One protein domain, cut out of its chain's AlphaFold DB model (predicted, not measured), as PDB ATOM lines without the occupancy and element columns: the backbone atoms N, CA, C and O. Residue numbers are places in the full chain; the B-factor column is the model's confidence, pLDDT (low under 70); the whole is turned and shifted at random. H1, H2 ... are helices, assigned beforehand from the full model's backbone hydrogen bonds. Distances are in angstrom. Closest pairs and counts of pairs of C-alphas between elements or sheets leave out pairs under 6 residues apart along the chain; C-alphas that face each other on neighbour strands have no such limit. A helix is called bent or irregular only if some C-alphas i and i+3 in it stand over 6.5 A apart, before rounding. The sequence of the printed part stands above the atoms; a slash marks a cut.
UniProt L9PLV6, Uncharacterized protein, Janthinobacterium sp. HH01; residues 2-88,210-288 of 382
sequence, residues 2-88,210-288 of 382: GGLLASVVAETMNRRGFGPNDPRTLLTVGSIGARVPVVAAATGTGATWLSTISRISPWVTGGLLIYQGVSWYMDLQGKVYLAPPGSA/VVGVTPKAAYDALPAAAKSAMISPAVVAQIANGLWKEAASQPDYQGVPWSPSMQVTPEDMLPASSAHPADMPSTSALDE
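This is residues 2 to 88 and 210 to 288 of the 382 residues of an uncharacterized protein of Janthinobacterium sp. HH01 (UniProt L9PLV6). Two helices, H1 and H2, make a hairpin, and H6 packs across it nearly at right angles to both. H7 meets the first part of H6 and packs on H1, H3 packs on the last part of H2 and on H6, the short H4 packs on H3 and lies beyond it, away from H6, and the short H8 sits between H3 and H5, only just touching each. The printed part has 166 residues with eight named helices, H1 to H8 in chain order, and no named strand; its class is all helix, though under half of the residues, 82, are in named elements. It is compact, with a radius of gyration of the C-alphas of 15.6 A, and spans 44 by 36 by 34 A.

H1 is residues 2 to 15, 20.2 A long, and begins at C-alpha 2 (111.937, 126.756, 138.186). H2 is residues 23 to 42, the longest at 28.9 A. H3 is residues 49 to 56, 10.8 A. After the cut come H4, residues 215 to 220, 8.5 A, and H5, residues 224 to 227, 5.1 A. H6, residues 233 to 248, 22.0 A, begins at C-alpha 233 (125.100, 121.700, 138.116). H7, residues 266 to 275, 15.1 A, is only just irregular: C-alphas 268 and 271 are 6.7 A apart. H8, residues 283 to 286, 5.7 A, ends at C-alpha 286 (116.482, 125.487, 148.001).

H3 and H6 are the hubs, touching four helices each. H6 touches H2 with residues 243 to 247 alone, about perpendicular at 86 degrees; the closest C-alphas, Ile 32 and Ala 247, are 5.4 A apart. H6 touches H1 with residues 236 to 240 alone, at 84 degrees, closest at Leu 5 and Ala 240, C-alphas 5.9 A apart. H1 and H2 form a hairpin, opposite ways at a shallow tilt of 34 degrees, only just short of steep; the closest C-alphas, Ala 6 and Val 29, are 5.8 A apart. H3 touches H4 at a shallow tilt of 22 degrees, opposite ways, closest at the C-alphas of Leu 50 and Pro 215, 6.9 A. H8 only just touches H5, with 3 pairs of C-alphas within 8 A, the closest being Lys 227 and Ser 284 at 5.0 A. H1 and H3 are apart. Every O i to N i+4 pair is within hydrogen-bond range in H1, H4 and H6, against 14 of 16 in H2, 3 of 4 in H3 and 3 of 6 in H7; H5 and H8 are too short for such a pair.

The C-alphas of Asn 21 and Ala 88, the two farthest apart, are 48.7 A apart. Residues 89 to 209 are not printed, and C-alphas 88 and 210 are 15.7 A apart across the cut. The link from H6 to H7, 17 residues, is long. In residues 57 to 88, which hold no named element, residues 73 to 74 pair antiparallel with 80 to 81. The mean pLDDT of the printed part is 81.3; it is under 70 at residues 58 to 73, 78, 81 to 88, 210 to 211 and 225.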
ATOM      1  N   GLY A   2     112.732 127.428 139.222       86.62
ATOM      2  CA  GLY A   2     111.937 126.756 138.186       86.62
ATOM      3  C   GLY A   2     112.233 127.170 136.734       86.62
ATOM      4  O   GLY A   2     112.270 126.302 135.869       86.62
ATOM      5  N   GLY A   3     112.571 128.438 136.468       86.44
ATOM      6  CA  GLY A   3     113.054 128.864 135.143       86.44
ATOM      7  C   GLY A   3     114.352 128.164 134.714       86.44
ATOM      8  O   GLY A   3     114.466 127.725 133.575       86.44
ATOM      9  N   LEU A   4     115.291 127.953 135.646       87.44
ATOM     10  CA  LEU A   4     116.516 127.195 135.373       87.44
ATOM     11  C   LEU A   4     116.197 125.744 134.994       87.44
ATOM     12  O   LEU A   4     116.724 125.242 134.008       87.44
ATOM     13  N   LEU A   5     115.312 125.080 135.745       90.38
ATOM     14  CA  LEU A   5     114.907 123.702 135.446       90.38
ATOM     15  C   LEU A   5     114.281 123.589 134.047       90.38
ATOM     16  O   LEU A   5     114.583 122.639 133.327       90.38
ATOM     17  N   ALA A   6     113.468 124.571 133.644       89.88
ATOM     18  CA  ALA A   6     112.880 124.627 132.306       89.88
ATOM     19  C   ALA A   6     113.962 124.714 131.221       89.88
ATOM     20  O   ALA A   6     113.972 123.903 130.293       89.88
ATOM     21  N   SER A   7     114.891 125.664 131.364       87.88
ATOM     22  CA  SER A   7     115.971 125.890 130.399       87.88
ATOM     23  C   SER A   7     116.887 124.677 130.260       87.88
ATOM     24  O   SER A   7     117.277 124.320 129.156       87.88
ATOM     25  N   VAL A   8     117.199 124.008 131.367       90.75
ATOM     26  CA  VAL A   8     118.113 122.860 131.389       90.75
ATOM     27  C   VAL A   8     117.500 121.640 130.714       90.75
ATOM     28  O   VAL A   8     118.168 120.968 129.927       90.75
ATOM     29  N   VAL A   9     116.225 121.356 130.986       93.00
ATOM     30  CA  VAL A   9     115.513 120.269 130.302       93.00
ATOM     31  C   VAL A   9     115.408 120.576 128.809       93.00
ATOM     32  O   VAL A   9     115.701 119.704 127.994       93.00
ATOM     33  N   ALA A  10     115.070 121.813 128.434       91.06
ATOM     34  CA  ALA A  10     114.998 122.209 127.031       91.06
ATOM     35  C   ALA A  10     116.350 122.094 126.309       91.06
ATOM     36  O   ALA A  10     116.399 121.541 125.213       91.06
ATOM     37  N   GLU A  11     117.448 122.531 126.929       90.31
ATOM     38  CA  GLU A  11     118.796 122.404 126.358       90.31
ATOM     39  C   GLU A  11     119.213 120.934 126.217       90.31
ATOM     40  O   GLU A  11     119.732 120.519 125.179       90.31
ATOM     41  N   THR A  12     118.896 120.108 127.217       93.19
ATOM     42  CA  THR A  12     119.118 118.657 127.158       93.19
ATOM     43  C   THR A  12     118.378 118.035 125.970       93.19
ATOM     44  O   THR A  12     118.920 117.179 125.272       93.19
ATOM     45  N   MET A  13     117.141 118.463 125.707       93.75
ATOM     46  CA  MET A  13     116.355 117.994 124.562       93.75
ATOM     47  C   MET A  13     116.913 118.524 123.232       93.75
ATOM     48  O   MET A  13     117.021 117.757 122.273       93.75
ATOM     49  N   ASN A  14     117.370 119.777 123.194       91.75
ATOM     50  CA  ASN A  14     118.027 120.382 122.034       91.75
ATOM     51  C   ASN A  14     119.276 119.604 121.604       91.75
ATOM     52  O   ASN A  14     119.398 119.189 120.450       91.75
ATOM     53  N   ARG A  15     120.151 119.266 122.559       89.62
ATOM     54  CA  ARG A  15     121.337 118.422 122.319       89.62
ATOM     55  C   ARG A  15     121.007 117.032 121.772       89.62
ATOM     56  O   ARG A  15     121.865 116.388 121.173       89.62
ATOM     57  N   ARG A  16     119.779 116.560 121.985       89.81
ATOM     58  CA  ARG A  16     119.285 115.246 121.549       89.81
ATOM     59  C   ARG A  16     118.513 115.309 120.230       89.81
ATOM     60  O   ARG A  16     117.945 114.302 119.819       89.81
ATOM     61  N   GLY A  17     118.509 116.463 119.563       94.31
ATOM     62  CA  GLY A  17     117.902 116.653 118.246       94.31
ATOM     63  C   GLY A  17     116.436 117.085 118.272       94.31
ATOM     64  O   GLY A  17     115.816 117.155 117.214       94.31
ATOM     65  N   PHE A  18     115.869 117.392 119.441       94.06
ATOM     66  CA  PHE A  18     114.555 118.029 119.516       94.06
ATOM     67  C   PHE A  18     114.732 119.533 119.336       94.06
ATOM     68  O   PHE A  18     115.409 120.168 120.134       94.06
ATOM     69  N   GLY A  19     114.124 120.127 118.311       89.69
ATOM     70  CA  GLY A  19     114.222 121.576 118.122       89.69
ATOM     71  C   GLY A  19     113.704 122.357 119.347       89.69
ATOM     72  O   GLY A  19     112.813 121.865 120.047       89.69
ATOM     73  N   PRO A  20     114.169 123.600 119.588       84.12
ATOM     74  CA  PRO A  20     113.688 124.436 120.699       84.12
ATOM     75  C   PRO A  20     112.161 124.642 120.718       84.12
ATOM     76  O   PRO A  20     111.568 124.824 121.776       84.12
ATOM     77  N   ASN A  21     111.525 124.570 119.543       87.00
ATOM     78  CA  ASN A  21     110.079 124.705 119.352       87.00
ATOM     79  C   ASN A  21     109.361 123.359 119.139       87.00
ATOM     80  O   ASN A  21     108.206 123.354 118.716       87.00
ATOM     81  N   ASP A  22     110.024 122.221 119.372       92.00
ATOM     82  CA  ASP A  22     109.382 120.910 119.259       92.00
ATOM     83  C   ASP A  22     108.238 120.816 120.289       92.00
ATOM     84  O   ASP A  22     108.483 121.003 121.489       92.00
ATOM     85  N   PRO A  23     106.993 120.517 119.867       92.00
ATOM     86  CA  PRO A  23     105.861 120.401 120.781       92.00
ATOM     87  C   PRO A  23     106.126 119.434 121.937       92.00
ATOM     88  O   PRO A  23     105.672 119.672 123.050       92.00
ATOM     89  N   ARG A  24     106.915 118.376 121.716       94.25
ATOM     90  CA  ARG A  24     107.253 117.390 122.747       94.25
ATOM     91  C   ARG A  24     108.178 117.974 123.812       94.25
ATOM     92  O   ARG A  24     108.041 117.612 124.978       94.25
ATOM     93  N   THR A  25     109.074 118.895 123.451       93.56
ATOM     94  CA  THR A  25     109.908 119.642 124.411       93.56
ATOM     95  C   THR A  25     109.041 120.538 125.285       93.56
ATOM     96  O   THR A  25     109.138 120.491 126.512       93.56
ATOM     97  N   LEU A  26     108.119 121.282 124.670       91.06
ATOM     98  CA  LEU A  26     107.184 122.148 125.393       91.06
ATOM     99  C   LEU A  26     106.264 121.343 126.323       91.06
ATOM    100  O   LEU A  26     106.084 121.718 127.480       91.06
ATOM    101  N   LEU A  27     105.736 120.209 125.851       93.75
ATOM    102  CA  LEU A  27     104.905 119.299 126.645       93.75
ATOM    103  C   LEU A  27     105.689 118.660 127.796       93.75
ATOM    104  O   LEU A  27     105.147 118.519 128.889       93.75
ATOM    105  N   THR A  28     106.963 118.320 127.585       95.31
ATOM    106  CA  THR A  28     107.848 117.792 128.639       95.31
ATOM    107  C   THR A  28     108.046 118.825 129.742       95.31
ATOM    108  O   THR A  28     107.766 118.545 130.907       95.31
ATOM    109  N   VAL A  29     108.464 120.043 129.383       93.88
ATOM    110  CA  VAL A  29     108.702 121.115 130.358       93.88
ATOM    111  C   VAL A  29     107.404 121.537 131.055       93.88
ATOM    112  O   VAL A  29     107.393 121.709 132.273       93.88
ATOM    113  N   GLY A  30     106.298 121.636 130.314       92.75
ATOM    114  CA  GLY A  30     104.978 121.932 130.870       92.75
ATOM    115  C   GLY A  30     104.499 120.864 131.854       92.75
ATOM    116  O   GLY A  30     104.022 121.200 132.935       92.75
ATOM    117  N   SER A  31     104.699 119.582 131.534       93.88
ATOM    118  CA  SER A  31     104.347 118.471 132.428       93.88
ATOM    119  C   SER A  31     105.209 118.466 133.691       93.88
ATOM    120  O   SER A  31     104.681 118.324 134.790       93.88
ATOM    121  N   ILE A  32     106.523 118.693 133.562       94.12
ATOM    122  CA  ILE A  32     107.434 118.864 134.707       94.12
ATOM    123  C   ILE A  32     106.940 119.992 135.614       94.12
ATOM    124  O   ILE A  32     106.820 119.816 136.826       94.12
ATOM    125  N   GLY A  33     106.603 121.139 135.028       92.00
ATOM    126  CA  GLY A  33     106.113 122.286 135.771       92.00
ATOM    127  C   GLY A  33     104.763 122.077 136.446       92.00
ATOM    128  O   GLY A  33     104.599 122.494 137.590       92.00
ATOM    129  N   ALA A  34     103.845 121.341 135.816       91.19
ATOM    130  CA  ALA A  34     102.579 120.942 136.428       91.19
ATOM    131  C   ALA A  34     102.769 119.977 137.614       91.19
ATOM    132  O   ALA A  34     101.977 119.993 138.558       91.19
ATOM    133  N   ARG A  35     103.829 119.156 137.609       92.31
ATOM    134  CA  ARG A  35     104.135 118.238 138.719       92.31
ATOM    135  C   ARG A  35     104.765 118.913 139.924       92.31
ATOM    136  O   ARG A  35     104.529 118.457 141.039       92.31
ATOM    137  N   VAL A  36     105.524 119.992 139.736       91.94
ATOM    138  CA  VAL A  36     106.218 120.673 140.840       91.94
ATOM    139  C   VAL A  36     105.259 121.076 141.980       91.94
ATOM    140  O   VAL A  36     105.526 120.671 143.112       91.94
ATOM    141  N   PRO A  37     104.121 121.764 141.738       89.56
ATOM    142  CA  PRO A  37     103.149 122.077 142.787       89.56
ATOM    143  C   PRO A  37     102.554 120.845 143.469       89.56
ATOM    144  O   PRO A  37     102.317 120.881 144.671       89.56
ATOM    145  N   VAL A  38     102.325 119.753 142.730       89.44
ATOM    146  CA  VAL A  38     101.754 118.508 143.278       89.44
ATOM    147  C   VAL A  38     102.732 117.849 144.245       89.44
ATOM    148  O   VAL A  38     102.355 117.485 145.360       89.44
ATOM    149  N   VAL A  39     104.005 117.738 143.851       89.31
ATOM    150  CA  VAL A  39     105.057 117.197 144.721       89.31
ATOM    151  C   VAL A  39     105.257 118.102 145.935       89.31
ATOM    152  O   VAL A  39     105.325 117.602 147.058       89.31
ATOM    153  N   ALA A  40     105.301 119.421 145.731       88.25
ATOM    154  CA  ALA A  40     105.458 120.392 146.806       88.25
ATOM    155  C   ALA A  40     104.295 120.320 147.805       88.25
ATOM    156  O   ALA A  40     104.529 120.162 149.002       88.25
ATOM    157  N   ALA A  41     103.045 120.329 147.333       87.38
ATOM    158  CA  ALA A  41     101.854 120.229 148.175       87.38
ATOM    159  C   ALA A  41     101.840 118.944 149.013       87.38
ATOM    160  O   ALA A  41     101.431 118.966 150.174       87.38
ATOM    161  N   ALA A  42     102.360 117.839 148.471       86.94
ATOM    162  CA  ALA A  42     102.476 116.593 149.214       86.94
ATOM    163  C   ALA A  42     103.404 116.723 150.440       86.94
ATOM    164  O   ALA A  42     103.245 115.968 151.398       86.94
ATOM    165  N   THR A  43     104.344 117.678 150.449       84.75
ATOM    166  CA  THR A  43     105.247 117.948 151.584       84.75
ATOM    167  C   THR A  43     104.613 118.772 152.710       84.75
ATOM    168  O   THR A  43     105.181 118.816 153.799       84.75
ATOM    169  N   GLY A  44     103.428 119.355 152.490       87.56
ATOM    170  CA  GLY A  44     102.706 120.180 153.462       87.56
ATOM    171  C   GLY A  44     102.779 121.687 153.182       87.56
ATOM    172  O   GLY A  44     103.364 122.142 152.200       87.56
ATOM    173  N   THR A  45     102.136 122.482 154.042       84.88
ATOM    174  CA  THR A  45     102.108 123.951 153.935       84.88
ATOM    175  C   THR A  45     103.510 124.538 154.106       84.88
ATOM    176  O   THR A  45     104.215 124.187 155.048       84.88
ATOM    177  N   GLY A  46     103.902 125.456 153.218       84.25
ATOM    178  CA  GLY A  46     105.241 126.059 153.241       84.25
ATOM    179  C   GLY A  46     106.329 125.182 152.619       84.25
ATOM    180  O   GLY A  46     107.500 125.355 152.941       84.25
ATOM    181  N   ALA A  47     105.945 124.245 151.745       89.38
ATOM    182  CA  ALA A  47     106.860 123.433 150.954       89.38
ATOM    183  C   ALA A  47     107.963 124.278 150.303       89.38
ATOM    184  O   ALA A  47     107.671 125.213 149.556       89.38
ATOM    185  N   THR A  48     109.218 123.922 150.550       91.69
ATOM    186  CA  THR A  48     110.378 124.535 149.898       91.69
ATOM    187  C   THR A  48     110.876 123.636 148.776       91.69
ATOM    188  O   THR A  48     110.471 122.471 148.647       91.69
ATOM    189  N   TRP A  49     111.759 124.153 147.925       88.88
ATOM    190  CA  TRP A  49     112.415 123.312 146.923       88.88
ATOM    191  C   TRP A  49     113.128 122.132 147.590       88.88
ATOM    192  O   TRP A  49     113.003 121.005 147.127       88.88
ATOM    193  N   LEU A  50     113.765 122.345 148.741       87.62
ATOM    194  CA  LEU A  50     114.446 121.314 149.514       87.62
ATOM    195  C   LEU A  50     113.508 120.177 149.948       87.62
ATOM    196  O   LEU A  50     113.854 119.009 149.773       87.62
ATOM    197  N   SER A  51     112.317 120.493 150.476       85.81
ATOM    198  CA  SER A  51     111.334 119.464 150.859       85.81
ATOM    199  C   SER A  51     110.717 118.770 149.645       85.81
ATOM    200  O   SER A  51     110.401 117.584 149.695       85.81
ATOM    201  N   THR A  52     110.554 119.491 148.537       86.31
ATOM    202  CA  THR A  52     110.022 118.944 147.282       86.31
ATOM    203  C   THR A  52     110.997 117.932 146.680       86.31
ATOM    204  O   THR A  52     110.602 116.848 146.250       86.31
ATOM    205  N   ILE A  53     112.292 118.251 146.708       84.00
ATOM    206  CA  ILE A  53     113.354 117.418 146.140       84.00
ATOM    207  C   ILE A  53     113.544 116.125 146.934       84.00
ATOM    208  O   ILE A  53     113.749 115.067 146.337       84.00
ATOM    209  N   SER A  54     113.413 116.174 148.263       80.81
ATOM    210  CA  SER A  54     113.525 114.973 149.097       80.81
ATOM    211  C   SER A  54     112.446 113.925 148.798       80.81
ATOM    212  O   SER A  54     112.649 112.747 149.082       80.81
ATOM    213  N   ARG A  55     111.317 114.315 148.182       83.44
ATOM    214  CA  ARG A  55     110.235 113.392 147.805       83.44
ATOM    215  C   ARG A  55     110.392 112.741 146.442       83.44
ATOM    216  O   ARG A  55     110.124 111.552 146.317       83.44
ATOM    217  N   ILE A  56     110.781 113.506 145.423       82.31
ATOM    218  CA  ILE A  56     110.871 112.995 144.041       82.31
ATOM    219  C   ILE A  56     111.935 111.919 143.874       82.31
ATOM    220  O   ILE A  56     111.906 111.166 142.903       82.31
ATOM    221  N   SER A  57     112.893 111.839 144.794       70.38
ATOM    222  CA  SER A  57     113.892 110.797 144.714       70.38
ATOM    223  C   SER A  57     114.464 110.424 146.080       70.38
ATOM    224  O   SER A  57     115.503 110.945 146.489       70.38
ATOM    225  N   PRO A  58     113.834 109.453 146.763       57.62
ATOM    226  CA  PRO A  58     114.299 108.965 148.060       57.62
ATOM    227  C   PRO A  58     115.626 108.190 147.991       57.62
ATOM    228  O   PRO A  58     116.123 107.736 149.013       57.62
ATOM    229  N   TRP A  59     116.188 108.020 146.787       52.78
ATOM    230  CA  TRP A  59     117.503 107.425 146.546       52.78
ATOM    231  C   TRP A  59     118.393 108.296 145.653       52.78
ATOM    232  O   TRP A  59     119.425 107.805 145.187       52.78
ATOM    233  N   VAL A  60     118.047 109.572 145.405       49.41
ATOM    234  CA  VAL A  60     119.007 110.535 144.837       49.41
ATOM    235  C   VAL A  60     120.049 110.835 145.909       49.41
ATOM    236  O   VAL A  60     119.998 111.749 146.723       49.41
ATOM    237  N   THR A  61     120.980 109.903 145.898       42.53
ATOM    238  CA  THR A  61     122.389 110.014 146.159       42.53
ATOM    239  C   THR A  61     122.979 110.996 145.157       42.53
ATOM    240  O   THR A  61     122.858 110.787 143.951       42.53
ATOM    241  N   GLY A  62     123.651 112.030 145.656       40.06
ATOM    242  CA  GLY A  62     124.556 112.824 144.830       40.06
ATOM    243  C   GLY A  62     124.520 114.323 145.083       40.06
ATOM    244  O   GLY A  62     124.602 115.097 144.137       40.06
ATOM    245  N   GLY A  63     124.443 114.730 146.351       42.94
ATOM    246  CA  GLY A  63     125.014 116.003 146.770       42.94
ATOM    247  C   GLY A  63     124.173 117.226 146.511       42.94
ATOM    248  O   GLY A  63     124.659 118.183 145.921       42.94
ATOM    249  N   LEU A  64     122.955 117.241 147.057       43.81
ATOM    250  CA  LEU A  64     122.277 118.497 147.356       43.81
ATOM    251  C   LEU A  64     123.191 119.345 148.234       43.81
ATOM    252  O   LEU A  64     123.291 119.112 149.433       43.81
ATOM    253  N   LEU A  65     123.812 120.323 147.568       44.31
ATOM    254  CA  LEU A  65     124.782 121.302 148.051       44.31
ATOM    255  C   LEU A  65     126.238 120.869 147.856       44.31
ATOM    256  O   LEU A  65     127.009 120.789 148.803       44.31
ATOM    257  N   ILE A  66     126.678 120.769 146.593       46.91
ATOM    258  CA  ILE A  66     128.101 120.980 146.262       46.91
ATOM    259  C   ILE A  66     128.435 122.474 146.423       46.91
ATOM    260  O   ILE A  66     128.861 123.156 145.497       46.91
ATOM    261  N   TYR A  67     128.240 123.003 147.625       42.88
ATOM    262  CA  TYR A  67     129.219 123.931 148.132       42.88
ATOM    263  C   TYR A  67     130.260 123.082 148.852       42.88
ATOM    264  O   TYR A  67     129.949 122.425 149.842       42.88
ATOM    265  N   GLN A  68     131.486 123.071 148.331       49.59
ATOM    266  CA  GLN A  68     132.627 122.370 148.938       49.59
ATOM    267  C   GLN A  68     132.542 120.833 148.895       49.59
ATOM    268  O   GLN A  68     133.021 120.155 149.797       49.59
ATOM    269  N   GLY A  69     131.898 120.259 147.876       49.09
ATOM    270  CA  GLY A  69     131.943 118.811 147.656       49.09
ATOM    271  C   GLY A  69     131.080 117.954 148.583       49.09
ATOM    272  O   GLY A  69     131.050 116.745 148.394       49.09
ATOM    273  N   VAL A  70     130.352 118.535 149.545       52.91
ATOM    274  CA  VAL A  70     129.514 117.779 150.488       52.91
ATOM    275  C   VAL A  70     128.410 117.024 149.747       52.91
ATOM    276  O   VAL A  70     127.466 117.620 149.230       52.91
ATOM    277  N   SER A  71     128.490 115.694 149.736       60.25
ATOM    278  CA  SER A  71     127.403 114.860 149.229       60.25
ATOM    279  C   SER A  71     126.438 114.453 150.341       60.25
ATOM    280  O   SER A  71     126.790 113.664 151.216       60.25
ATOM    281  N   TRP A  72     125.209 114.972 150.309       65.94
ATOM    282  CA  TRP A  72     124.110 114.477 151.141       65.94
ATOM    283  C   TRP A  72     123.379 113.317 150.470       65.94
ATOM    284  O   TRP A  72     123.147 113.316 149.258       65.94
ATOM    285  N   TYR A  73     123.008 112.347 151.297       66.00
ATOM    286  CA  TYR A  73     122.206 111.179 150.971       66.00
ATOM    287  C   TYR A  73     120.920 111.281 151.773       66.00
ATOM    288  O   TYR A  73     120.972 111.452 152.988       66.00
ATOM    289  N   MET A  74     119.774 111.200 151.112       70.75
ATOM    290  CA  MET A  74     118.486 111.142 151.799       70.75
ATOM    291  C   MET A  74     117.970 109.707 151.791       70.75
ATOM    292  O   MET A  74     118.131 109.020 150.786       70.75
ATOM    293  N   ASP A  75     117.409 109.244 152.909       71.50
ATOM    294  CA  ASP A  75     116.682 107.971 152.952       71.50
ATOM    295  C   ASP A  75     115.201 108.144 152.564       71.50
ATOM    296  O   ASP A  75     114.684 109.257 152.422       71.50
ATOM    297  N   LEU A  76     114.492 107.018 152.426       70.25
ATOM    298  CA  LEU A  76     113.045 106.964 152.167       70.25
ATOM    299  C   LEU A  76     112.206 107.661 153.251       70.25
ATOM    300  O   LEU A  76     111.050 108.007 153.012       70.25
ATOM    301  N   GLN A  77     112.769 107.848 154.441       73.19
ATOM    302  CA  GLN A  77     112.155 108.498 155.590       73.19
ATOM    303  C   GLN A  77     112.446 110.008 155.621       73.19
ATOM    304  O   GLN A  77     112.018 110.695 156.553       73.19
ATOM    305  N   GLY A  78     113.149 110.538 154.615       69.50
ATOM    306  CA  GLY A  78     113.496 111.948 154.501       69.50
ATOM    307  C   GLY A  78     114.595 112.391 155.465       69.50
ATOM    308  O   GLY A  78     114.693 113.580 155.754       69.50
ATOM    309  N   LYS A  79     115.410 111.475 155.996       75.19
ATOM    310  CA  LYS A  79     116.568 111.814 156.829       75.19
ATOM    311  C   LYS A  79     117.823 111.975 155.985       75.19
ATOM    312  O   LYS A  79     118.031 111.229 155.035       75.19
ATOM    313  N   VAL A  80     118.670 112.925 156.369       73.50
ATOM    314  CA  VAL A  80     119.952 113.204 155.714       73.50
ATOM    315  C   VAL A  80     121.088 112.402 156.358       73.50
ATOM    316  O   VAL A  80     121.197 112.318 157.585       73.50
ATOM    317  N   TYR A  81     121.947 111.846 155.510       68.12
ATOM    318  CA  TYR A  81     123.183 111.138 155.822       68.12
ATOM    319  C   TYR A  81     124.318 111.684 154.950       68.12
ATOM    320  O   TYR A  81     124.100 112.244 153.877       68.12
ATOM    321  N   LEU A  82     125.551 111.500 155.407       62.53
ATOM    322  CA  LEU A  82     126.766 111.970 154.727       62.53
ATOM    323  C   LEU A  82     127.422 110.902 153.845       62.53
ATOM    324  O   LEU A  82     128.368 111.179 153.110       62.53
ATOM    325  N   ALA A  83     126.911 109.681 153.938       60.19
ATOM    326  CA  ALA A  83     127.304 108.539 153.143       60.19
ATOM    327  C   ALA A  83     126.073 107.633 152.951       60.19
ATOM    328  O   ALA A  83     125.115 107.748 153.729       60.19
ATOM    329  N   PRO A  84     126.068 106.734 151.949       57.38
ATOM    330  CA  PRO A  84     124.976 105.787 151.767       57.38
ATOM    331  C   PRO A  84     124.717 105.005 153.067       57.38
ATOM    332  O   PRO A  84     125.688 104.554 153.694       57.38
ATOM    333  N   PRO A  85     123.453 104.797 153.477       52.84
ATOM    334  CA  PRO A  85     123.133 103.936 154.609       52.84
ATOM    335  C   PRO A  85     123.797 102.558 154.450       52.84
ATOM    336  O   PRO A  85     123.652 101.909 153.418       52.84
ATOM    337  N   GLY A  86     124.562 102.126 155.458       55.59
ATOM    338  CA  GLY A  86     125.315 100.863 155.426       55.59
ATOM    339  C   GLY A  86     126.765 100.967 154.934       55.59
ATOM    340  O   GLY A  86     127.484  99.970 154.964       55.59
ATOM    341  N   SER A  87     127.233 102.149 154.528       55.50
ATOM    342  CA  SER A  87     128.660 102.378 154.280       55.50
ATOM    343  C   SER A  87     129.436 102.548 155.596       55.50
ATOM    344  O   SER A  87     128.951 103.142 156.556       55.50
ATOM    345  N   ALA A  88     130.665 102.020 155.651       41.12
ATOM    346  CA  ALA A  88     131.530 102.103 156.837       41.12
ATOM    347  C   ALA A  88     132.105 103.514 157.086       41.12
ATOM    348  O   ALA A  88     132.765 103.741 158.099       41.12
ATOM    349  N   VAL A 210     125.956 115.771 160.229       61.50
ATOM    350  CA  VAL A 210     124.536 115.695 160.562       61.50
ATOM    351  C   VAL A 210     123.998 114.369 160.042       61.50
ATOM    352  O   VAL A 210     123.832 114.177 158.841       61.50
ATOM    353  N   VAL A 211     123.796 113.418 160.953       69.50
ATOM    354  CA  VAL A 211     123.274 112.083 160.643       69.50
ATOM    355  C   VAL A 211     121.878 111.959 161.231       69.50
ATOM    356  O   VAL A 211     121.679 112.182 162.424       69.50
ATOM    357  N   GLY A 212     120.905 111.583 160.402       74.31
ATOM    358  CA  GLY A 212     119.552 111.267 160.858       74.31
ATOM    359  C   GLY A 212     118.658 112.482 161.127       74.31
ATOM    360  O   GLY A 212     117.627 112.337 161.788       74.31
ATOM    361  N   VAL A 213     119.032 113.663 160.631       80.94
ATOM    362  CA  VAL A 213     118.238 114.896 160.747       80.94
ATOM    363  C   VAL A 213     117.339 115.119 159.535       80.94
ATOM    364  O   VAL A 213     117.544 114.520 158.481       80.94
ATOM    365  N   THR A 214     116.361 116.015 159.667       83.81
ATOM    366  CA  THR A 214     115.532 116.456 158.539       83.81
ATOM    367  C   THR A 214     116.359 117.265 157.528       83.81
ATOM    368  O   THR A 214     117.370 117.862 157.910       83.81
ATOM    369  N   PRO A 215     115.928 117.375 156.255       81.50
ATOM    370  CA  PRO A 215     116.659 118.134 155.243       81.50
ATOM    371  C   PRO A 215     116.788 119.603 155.633       81.50
ATOM    372  O   PRO A 215     117.851 120.193 155.473       81.50
ATOM    373  N   LYS A 216     115.738 120.168 156.245       84.50
ATOM    374  CA  LYS A 216     115.745 121.540 156.761       84.50
ATOM    375  C   LYS A 216     116.779 121.739 157.867       84.50
ATOM    376  O   LYS A 216     117.524 122.704 157.812       84.50
ATOM    377  N   ALA A 217     116.871 120.821 158.831       84.69
ATOM    378  CA  ALA A 217     117.868 120.913 159.897       84.69
ATOM    379  C   ALA A 217     119.303 120.764 159.361       84.69
ATOM    380  O   ALA A 217     120.195 121.489 159.796       84.69
ATOM    381  N   ALA A 218     119.522 119.873 158.384       80.62
ATOM    382  CA  ALA A 218     120.808 119.759 157.696       80.62
ATOM    383  C   ALA A 218     121.166 121.057 156.953       80.62
ATOM    384  O   ALA A 218     122.283 121.554 157.080       80.62
ATOM    385  N   TYR A 219     120.205 121.641 156.230       84.12
ATOM    386  CA  TYR A 219     120.352 122.934 155.561       84.12
ATOM    387  C   TYR A 219     120.633 124.070 156.543       84.12
ATOM    388  O   TYR A 219     121.544 124.866 156.323       84.12
ATOM    389  N   ASP A 220     119.923 124.125 157.664       85.75
ATOM    390  CA  ASP A 220     120.112 125.163 158.671       85.75
ATOM    391  C   ASP A 220     121.498 125.107 159.314       85.75
ATOM    392  O   ASP A 220     122.068 126.168 159.576       85.75
ATOM    393  N   ALA A 221     122.066 123.906 159.463       80.06
ATOM    394  CA  ALA A 221     123.415 123.672 159.975       80.06
ATOM    395  C   ALA A 221     124.542 124.095 159.012       80.06
ATOM    396  O   ALA A 221     125.712 124.095 159.401       80.06
ATOM    397  N   LEU A 222     124.228 124.465 157.766       75.44
ATOM    398  CA  LEU A 222     125.243 124.915 156.821       75.44
ATOM    399  C   LEU A 222     125.810 126.299 157.172       75.44
ATOM    400  O   LEU A 222     125.048 127.201 157.542       75.44
ATOM    401  N   PRO A 223     127.123 126.521 156.959       74.12
ATOM    402  CA  PRO A 223     127.723 127.848 157.061       74.12
ATOM    403  C   PRO A 223     127.047 128.863 156.128       74.12
ATOM    404  O   PRO A 223     126.610 128.513 155.032       74.12
ATOM    405  N   ALA A 224     127.033 130.145 156.506       76.75
ATOM    406  CA  ALA A 224     126.448 131.212 155.682       76.75
ATOM    407  C   ALA A 224     127.039 131.251 154.260       76.75
ATOM    408  O   ALA A 224     126.297 131.366 153.288       76.75
ATOM    409  N   ALA A 225     128.355 131.041 154.139       67.50
ATOM    410  CA  ALA A 225     129.045 130.976 152.852       67.50
ATOM    411  C   ALA A 225     128.528 129.837 151.949       67.50
ATOM    412  O   ALA A 225     128.531 129.964 150.727       67.50
ATOM    413  N   ALA A 226     128.039 128.745 152.549       72.69
ATOM    414  CA  ALA A 226     127.450 127.624 151.829       72.69
ATOM    415  C   ALA A 226     126.037 127.896 151.344       72.69
ATOM    416  O   ALA A 226     125.676 127.410 150.277       72.69
ATOM    417  N   LYS A 227     125.263 128.686 152.093       81.31
ATOM    418  CA  LYS A 227     123.906 129.120 151.730       81.31
ATOM    419  C   LYS A 227     123.903 130.217 150.657       81.31
ATOM    420  O   LYS A 227     122.922 130.366 149.941       81.31
ATOM    421  N   SER A 228     124.989 130.982 150.531       80.81
ATOM    422  CA  SER A 228     125.136 132.023 149.502       80.81
ATOM    423  C   SER A 228     125.802 131.541 148.212       80.81
ATOM    424  O   SER A 228     125.892 132.297 147.249       80.81
ATOM    425  N   ALA A 229     126.330 130.319 148.189       76.69
ATOM    426  CA  ALA A 229     127.026 129.792 147.026       76.69
ATOM    427  C   ALA A 229     126.076 129.478 145.871       76.69
ATOM    428  O   ALA A 229     124.898 129.224 146.096       76.69
ATOM    429  N   MET A 230     126.582 129.437 144.637       80.19
ATOM    430  CA  MET A 230     125.800 128.955 143.495       80.19
ATOM    431  C   MET A 230     125.433 127.482 143.685       80.19
ATOM    432  O   MET A 230     126.250 126.688 144.164       80.19
ATOM    433  N   ILE A 231     124.214 127.103 143.300       82.19
ATOM    434  CA  ILE A 231     123.829 125.693 143.288       82.19
ATOM    435  C   ILE A 231     124.692 124.926 142.281       82.19
ATOM    436  O   ILE A 231     125.012 125.426 141.200       82.19
ATOM    437  N   SER A 232     125.062 123.692 142.617       77.94
ATOM    438  CA  SER A 232     125.856 122.889 141.694       77.94
ATOM    439  C   SER A 232     125.045 122.382 140.499       77.94
ATOM    440  O   SER A 232     123.908 121.935 140.679       77.94
ATOM    441  N   PRO A 233     125.657 122.343 139.301       81.44
ATOM    442  CA  PRO A 233     125.100 121.700 138.116       81.44
ATOM    443  C   PRO A 233     124.555 120.288 138.349       81.44
ATOM    444  O   PRO A 233     123.485 119.949 137.851       81.44
ATOM    445  N   ALA A 234     125.257 119.470 139.137       78.75
ATOM    446  CA  ALA A 234     124.847 118.092 139.401       78.75
ATOM    447  C   ALA A 234     123.540 118.021 140.195       78.75
ATOM    448  O   ALA A 234     122.694 117.173 139.917       78.75
ATOM    449  N   VAL A 235     123.345 118.954 141.130       81.50
ATOM    450  CA  VAL A 235     122.100 119.066 141.895       81.50
ATOM    451  C   VAL A 235     120.953 119.426 140.973       81.50
ATOM    452  O   VAL A 235     119.922 118.766 140.989       81.50
ATOM    453  N   VAL A 236     121.138 120.447 140.138       86.50
ATOM    454  CA  VAL A 236     120.092 120.890 139.212       86.50
ATOM    455  C   VAL A 236     119.723 119.774 138.237       86.50
ATOM    456  O   VAL A 236     118.538 119.501 138.055       86.50
ATOM    457  N   ALA A 237     120.716 119.072 137.688       87.75
ATOM    458  CA  ALA A 237     120.504 117.927 136.810       87.75
ATOM    459  C   ALA A 237     119.708 116.804 137.499       87.75
ATOM    460  O   ALA A 237     118.772 116.253 136.923       87.75
ATOM    461  N   GLN A 238     120.023 116.486 138.757       84.62
ATOM    462  CA  GLN A 238     119.284 115.485 139.529       84.62
ATOM    463  C   GLN A 238     117.843 115.906 139.820       84.62
ATOM    464  O   GLN A 238     116.936 115.088 139.670       84.62
ATOM    465  N   ILE A 239     117.617 117.169 140.196       88.06
ATOM    466  CA  ILE A 239     116.270 117.712 140.415       88.06
ATOM    467  C   ILE A 239     115.460 117.615 139.121       88.06
ATOM    468  O   ILE A 239     114.338 117.110 139.132       88.06
ATOM    469  N   ALA A 240     116.046 118.046 137.999       92.44
ATOM    470  CA  ALA A 240     115.420 117.978 136.687       92.44
ATOM    471  C   ALA A 240     115.062 116.533 136.304       92.44
ATOM    472  O   ALA A 240     113.926 116.268 135.919       92.44
ATOM    473  N   ASN A 241     115.983 115.581 136.488       93.19
ATOM    474  CA  ASN A 241     115.731 114.162 136.225       93.19
ATOM    475  C   ASN A 241     114.641 113.569 137.122       93.19
ATOM    476  O   ASN A 241     113.805 112.814 136.634       93.19
ATOM    477  N   GLY A 242     114.636 113.899 138.416       91.06
ATOM    478  CA  GLY A 242     113.621 113.422 139.355       91.06
ATOM    479  C   GLY A 242     112.226 113.919 138.981       91.06
ATOM    480  O   GLY A 242     111.288 113.128 138.900       91.06
ATOM    481  N   LEU A 243     112.101 115.210 138.665       93.06
ATOM    482  CA  LEU A 243     110.833 115.796 138.228       93.06
ATOM    483  C   LEU A 243     110.390 115.279 136.856       93.06
ATOM    484  O   LEU A 243     109.203 115.030 136.658       93.06
ATOM    485  N   TRP A 244     111.318 115.087 135.917       95.31
ATOM    486  CA  TRP A 244     111.003 114.511 134.611       95.31
ATOM    487  C   TRP A 244     110.532 113.066 134.751       95.31
ATOM    488  O   TRP A 244     109.510 112.705 134.180       95.31
ATOM    489  N   LYS A 245     111.196 112.250 135.570       94.50
ATOM    490  CA  LYS A 245     110.765 110.874 135.831       94.50
ATOM    491  C   LYS A 245     109.357 110.813 136.438       94.50
ATOM    492  O   LYS A 245     108.551 110.006 135.990       94.50
ATOM    493  N   GLU A 246     109.057 111.690 137.396       93.31
ATOM    494  CA  GLU A 246     107.732 111.816 138.025       93.31
ATOM    495  C   GLU A 246     106.650 112.321 137.051       93.31
ATOM    496  O   GLU A 246     105.495 111.894 137.100       93.31
ATOM    497  N   ALA A 247     107.001 113.240 136.147       95.00
ATOM    498  CA  ALA A 247     106.100 113.697 135.091       95.00
ATOM    499  C   ALA A 247     105.846 112.595 134.058       95.00
ATOM    500  O   ALA A 247     104.699 112.332 133.712       95.00
ATOM    501  N   ALA A 248     106.901 111.905 133.626       96.19
ATOM    502  CA  ALA A 248     106.832 110.828 132.648       96.19
ATOM    503  C   ALA A 248     106.081 109.588 133.157       96.19
ATOM    504  O   ALA A 248     105.647 108.775 132.346       96.19
ATOM    505  N   SER A 249     105.916 109.431 134.475       96.06
ATOM    506  CA  SER A 249     105.126 108.345 135.060       96.06
ATOM    507  C   SER A 249     103.624 108.635 135.137       96.06
ATOM    508  O   SER A 249     102.878 107.774 135.605       96.06
ATOM    509  N   GLN A 250     103.157 109.825 134.736       96.19
ATOM    510  CA  GLN A 250     101.723 110.120 134.727       96.19
ATOM    511  C   GLN A 250     101.016 109.405 133.557       96.19
ATOM    512  O   GLN A 250     101.577 109.351 132.460       96.19
ATOM    513  N   PRO A 251      99.787 108.880 133.747       95.50
ATOM    514  CA  PRO A 251      99.063 108.141 132.703       95.50
ATOM    515  C   PRO A 251      98.780 108.937 131.422       95.50
ATOM    516  O   PRO A 251      98.624 108.351 130.355       95.50
ATOM    517  N   ASP A 252      98.691 110.260 131.528       93.88
ATOM    518  CA  ASP A 252      98.360 111.204 130.461       93.88
ATOM    519  C   ASP A 252      99.581 111.992 129.961       93.88
ATOM    520  O   ASP A 252      99.435 113.006 129.280       93.88
ATOM    521  N   TYR A 253     100.796 111.543 130.282       96.44
ATOM    522  CA  TYR A 253     102.014 112.235 129.885       96.44
ATOM    523  C   TYR A 253     102.208 112.239 128.358       96.44
ATOM    524  O   TYR A 253     102.388 111.195 127.731       96.44
ATOM    525  N   GLN A 254     102.219 113.435 127.758       94.75
ATOM    526  CA  GLN A 254     102.362 113.642 126.304       94.75
ATOM    527  C   GLN A 254     103.765 114.115 125.876       94.75
ATOM    528  O   GLN A 254     104.008 114.356 124.693       94.75
ATOM    529  N   GLY A 255     104.682 114.307 126.828       95.31
ATOM    530  CA  GLY A 255     106.054 114.733 126.550       95.31
ATOM    531  C   GLY A 255     106.955 113.595 126.058       95.31
ATOM    532  O   GLY A 255     106.516 112.486 125.762       95.31
ATOM    533  N   VAL A 256     108.261 113.851 126.004       96.19
ATOM    534  CA  VAL A 256     109.265 112.821 125.705       96.19
ATOM    535  C   VAL A 256     109.440 111.928 126.932       96.19
ATOM    536  O   VAL A 256     109.712 112.460 128.015       96.19
ATOM    537  N   PRO A 257     109.275 110.596 126.815       96.56
ATOM    538  CA  PRO A 257     109.458 109.689 127.942       96.56
ATOM    539  C   PRO A 257     110.854 109.826 128.548       96.56
ATOM    540  O   PRO A 257     111.851 109.906 127.825       96.56
ATOM    541  N   TRP A 258     110.932 109.833 129.877       95.50
ATOM    542  CA  TRP A 258     112.221 109.818 130.555       95.50
ATOM    543  C   TRP A 258     112.947 108.493 130.272       95.50
ATOM    544  O   TRP A 258     112.358 107.418 130.371       95.50
ATOM    545  N   SER A 259     114.236 108.567 129.944       94.19
ATOM    546  CA  SER A 259     115.107 107.404 129.744       94.19
ATOM    547  C   SER A 259     116.445 107.639 130.447       94.19
ATOM    548  O   SER A 259     116.944 108.763 130.400       94.19
ATOM    549  N   PRO A 260     117.097 106.607 131.017       90.75
ATOM    550  CA  PRO A 260     118.456 106.726 131.550       90.75
ATOM    551  C   PRO A 260     119.485 107.179 130.503       90.75
ATOM    552  O   PRO A 260     120.387 107.950 130.813       90.75
ATOM    553  N   SER A 261     119.325 106.765 129.238       91.25
ATOM    554  CA  SER A 261     120.151 107.278 128.132       91.25
ATOM    555  C   SER A 261     119.858 108.748 127.817       91.25
ATOM    556  O   SER A 261     120.663 109.415 127.159       91.25
ATOM    557  N   MET A 262     118.708 109.247 128.293       90.44
ATOM    558  CA  MET A 262     118.215 110.607 128.120       90.44
ATOM    559  C   MET A 262     118.276 111.521 129.341       90.44
ATOM    560  O   MET A 262     117.719 112.616 129.309       90.44
ATOM    561  N   GLN A 263     119.002 111.121 130.381       93.19
ATOM    562  CA  GLN A 263     119.104 111.924 131.592       93.19
ATOM    563  C   GLN A 263     119.800 113.272 131.349       93.19
ATOM    564  O   GLN A 263     120.744 113.364 130.562       93.19
ATOM    565  N   VAL A 264     119.348 114.295 132.066       93.31
ATOM    566  CA  VAL A 264     120.054 115.568 132.217       93.31
ATOM    567  C   VAL A 264     121.367 115.291 132.948       93.31
ATOM    568  O   VAL A 264     121.357 114.659 134.009       93.31
ATOM    569  N   THR A 265     122.494 115.735 132.408       90.31
ATOM    570  CA  THR A 265     123.813 115.596 133.033       90.31
ATOM    571  C   THR A 265     124.335 116.951 133.523       90.31
ATOM    572  O   THR A 265     123.846 117.999 133.096       90.31
ATOM    573  N   PRO A 266     125.327 116.988 134.433       83.88
ATOM    574  CA  PRO A 266     125.959 118.245 134.835       83.88
ATOM    575  C   PRO A 266     126.532 119.037 133.648       83.88
ATOM    576  O   PRO A 266     126.576 120.261 133.691       83.88
ATOM    577  N   GLU A 267     126.940 118.362 132.573       81.50
ATOM    578  CA  GLU A 267     127.462 118.992 131.358       81.50
ATOM    579  C   GLU A 267     126.377 119.743 130.574       81.50
ATOM    580  O   GLU A 267     126.690 120.751 129.942       81.50
ATOM    581  N   ASP A 268     125.109 119.316 130.650       86.88
ATOM    582  CA  ASP A 268     123.971 120.032 130.044       86.88
ATOM    583  C   ASP A 268     123.752 121.418 130.675       86.88
ATOM    584  O   ASP A 268     123.166 122.310 130.065       86.88
ATOM    585  N   MET A 269     124.272 121.635 131.886       84.94
ATOM    586  CA  MET A 269     124.203 122.916 132.586       84.94
ATOM    587  C   MET A 269     125.287 123.901 132.150       84.94
ATOM    588  O   MET A 269     125.160 125.093 132.433       84.94
ATOM    589  N   LEU A 270     126.380 123.442 131.529       80.62
ATOM    590  CA  LEU A 270     127.509 124.316 131.188       80.62
ATOM    591  C   LEU A 270     127.090 125.435 130.221       80.62
ATOM    592  O   LEU A 270     127.373 126.594 130.528       80.62
ATOM    593  N   PRO A 271     126.346 125.160 129.128       79.94
ATOM    594  CA  PRO A 271     125.848 126.220 128.257       79.94
ATOM    595  C   PRO A 271     124.930 127.186 129.010       79.94
ATOM    596  O   PRO A 271     125.165 128.392 128.980       79.94
ATOM    597  N   ALA A 272     123.956 126.663 129.766       74.69
ATOM    598  CA  ALA A 272     122.983 127.473 130.501       74.69
ATOM    599  C   ALA A 272     123.641 128.385 131.556       74.69
ATOM    600  O   ALA A 272     123.346 129.575 131.621       74.69
ATOM    601  N   SER A 273     124.576 127.848 132.341       80.31
ATOM    602  CA  SER A 273     125.298 128.600 133.376       80.31
ATOM    603  C   SER A 273     126.272 129.629 132.796       80.31
ATOM    604  O   SER A 273     126.463 130.684 133.396       80.31
ATOM    605  N   SER A 274     126.862 129.353 131.627       77.62
ATOM    606  CA  SER A 274     127.760 130.285 130.934       77.62
ATOM    607  C   SER A 274     127.020 131.426 130.232       77.62
ATOM    608  O   SER A 274     127.482 132.564 130.271       77.62
ATOM    609  N   ALA A 275     125.863 131.140 129.630       74.56
ATOM    610  CA  ALA A 275     125.045 132.135 128.945       74.56
ATOM    611  C   ALA A 275     124.324 133.060 129.936       74.56
ATOM    612  O   ALA A 275     124.162 134.250 129.668       74.56
ATOM    613  N   HIS A 276     123.931 132.518 131.092       75.50
ATOM    614  CA  HIS A 276     123.108 133.212 132.077       75.50
ATOM    615  C   HIS A 276     123.617 133.015 133.517       75.50
ATOM    616  O   HIS A 276     122.905 132.475 134.368       75.50
ATOM    617  N   PRO A 277     124.842 133.469 133.846       79.56
ATOM    618  CA  PRO A 277     125.415 133.267 135.176       79.56
ATOM    619  C   PRO A 277     124.621 133.976 136.282       79.56
ATOM    620  O   PRO A 277     124.595 133.495 137.411       79.56
ATOM    621  N   ALA A 278     123.948 135.088 135.962       78.38
ATOM    622  CA  ALA A 278     123.095 135.818 136.903       78.38
ATOM    623  C   ALA A 278     121.780 135.084 137.232       78.38
ATOM    624  O   ALA A 278     121.196 135.335 138.283       78.38
ATOM    625  N   ASP A 279     121.343 134.162 136.368       80.56
ATOM    626  CA  ASP A 279     120.088 133.416 136.531       80.56
ATOM    627  C   ASP A 279     120.293 132.093 137.288       80.56
ATOM    628  O   ASP A 279     119.331 131.404 137.648       80.56
ATOM    629  N   MET A 280     121.552 131.727 137.549       82.50
ATOM    630  CA  MET A 280     121.898 130.565 138.355       82.50
ATOM    631  C   MET A 280     121.566 130.850 139.825       82.50
ATOM    632  O   MET A 280     122.180 131.722 140.443       82.50
ATOM    633  N   PRO A 281     120.619 130.111 140.425       87.81
ATOM    634  CA  PRO A 281     120.213 130.350 141.787       87.81
ATOM    635  C   PRO A 281     121.342 129.971 142.743       87.81
ATOM    636  O   PRO A 281     122.095 129.013 142.527       87.81
ATOM    637  N   SER A 282     121.422 130.698 143.847       87.94
ATOM    638  CA  SER A 282     122.194 130.252 144.993       87.94
ATOM    639  C   SER A 282     121.540 129.032 145.639       87.94
ATOM    640  O   SER A 282     120.367 128.709 145.439       87.94
ATOM    641  N   THR A 283     122.309 128.352 146.467       85.25
ATOM    642  CA  THR A 283     121.865 127.275 147.344       85.25
ATOM    643  C   THR A 283     120.742 127.710 148.285       85.25
ATOM    644  O   THR A 283     119.909 126.879 148.642       85.25
ATOM    645  N   SER A 284     120.644 129.003 148.616       87.88
ATOM    646  CA  SER A 284     119.512 129.556 149.365       87.88
ATOM    647  C   SER A 284     118.165 129.396 148.670       87.88
ATOM    648  O   SER A 284     117.152 129.287 149.354       87.88
ATOM    649  N   ALA A 285     118.142 129.288 147.339       89.31
ATOM    650  CA  ALA A 285     116.909 129.042 146.597       89.31
ATOM    651  C   ALA A 285     116.295 127.662 146.886       89.31
ATOM    652  O   ALA A 285     115.144 127.412 146.540       89.31
ATOM    653  N   LEU A 286     117.042 126.748 147.519       88.06
ATOM    654  CA  LEU A 286     116.482 125.487 148.001       88.06
ATOM    655  C   LEU A 286     115.533 125.693 149.185       88.06
ATOM    656  O   LEU A 286     114.601 124.912 149.349       88.06
ATOM    657  N   ASP A 287     115.735 126.735 149.988       90.50
ATOM    658  CA  ASP A 287     114.860 127.057 151.122       90.50
ATOM    659  C   ASP A 287     113.716 128.004 150.734       90.50
ATOM    660  O   ASP A 287     112.843 128.306 151.542       90.50
ATOM    661  N   GLU A 288     113.687 128.461 149.480       91.50
ATOM    662  CA  GLU A 288     112.578 129.259 148.975       91.50
ATOM    663  C   GLU A 288     111.307 128.403 148.854       91.50
ATOM    664  O   GLU A 288     111.374 127.253 148.389       91.50
TER     665      GLU A 288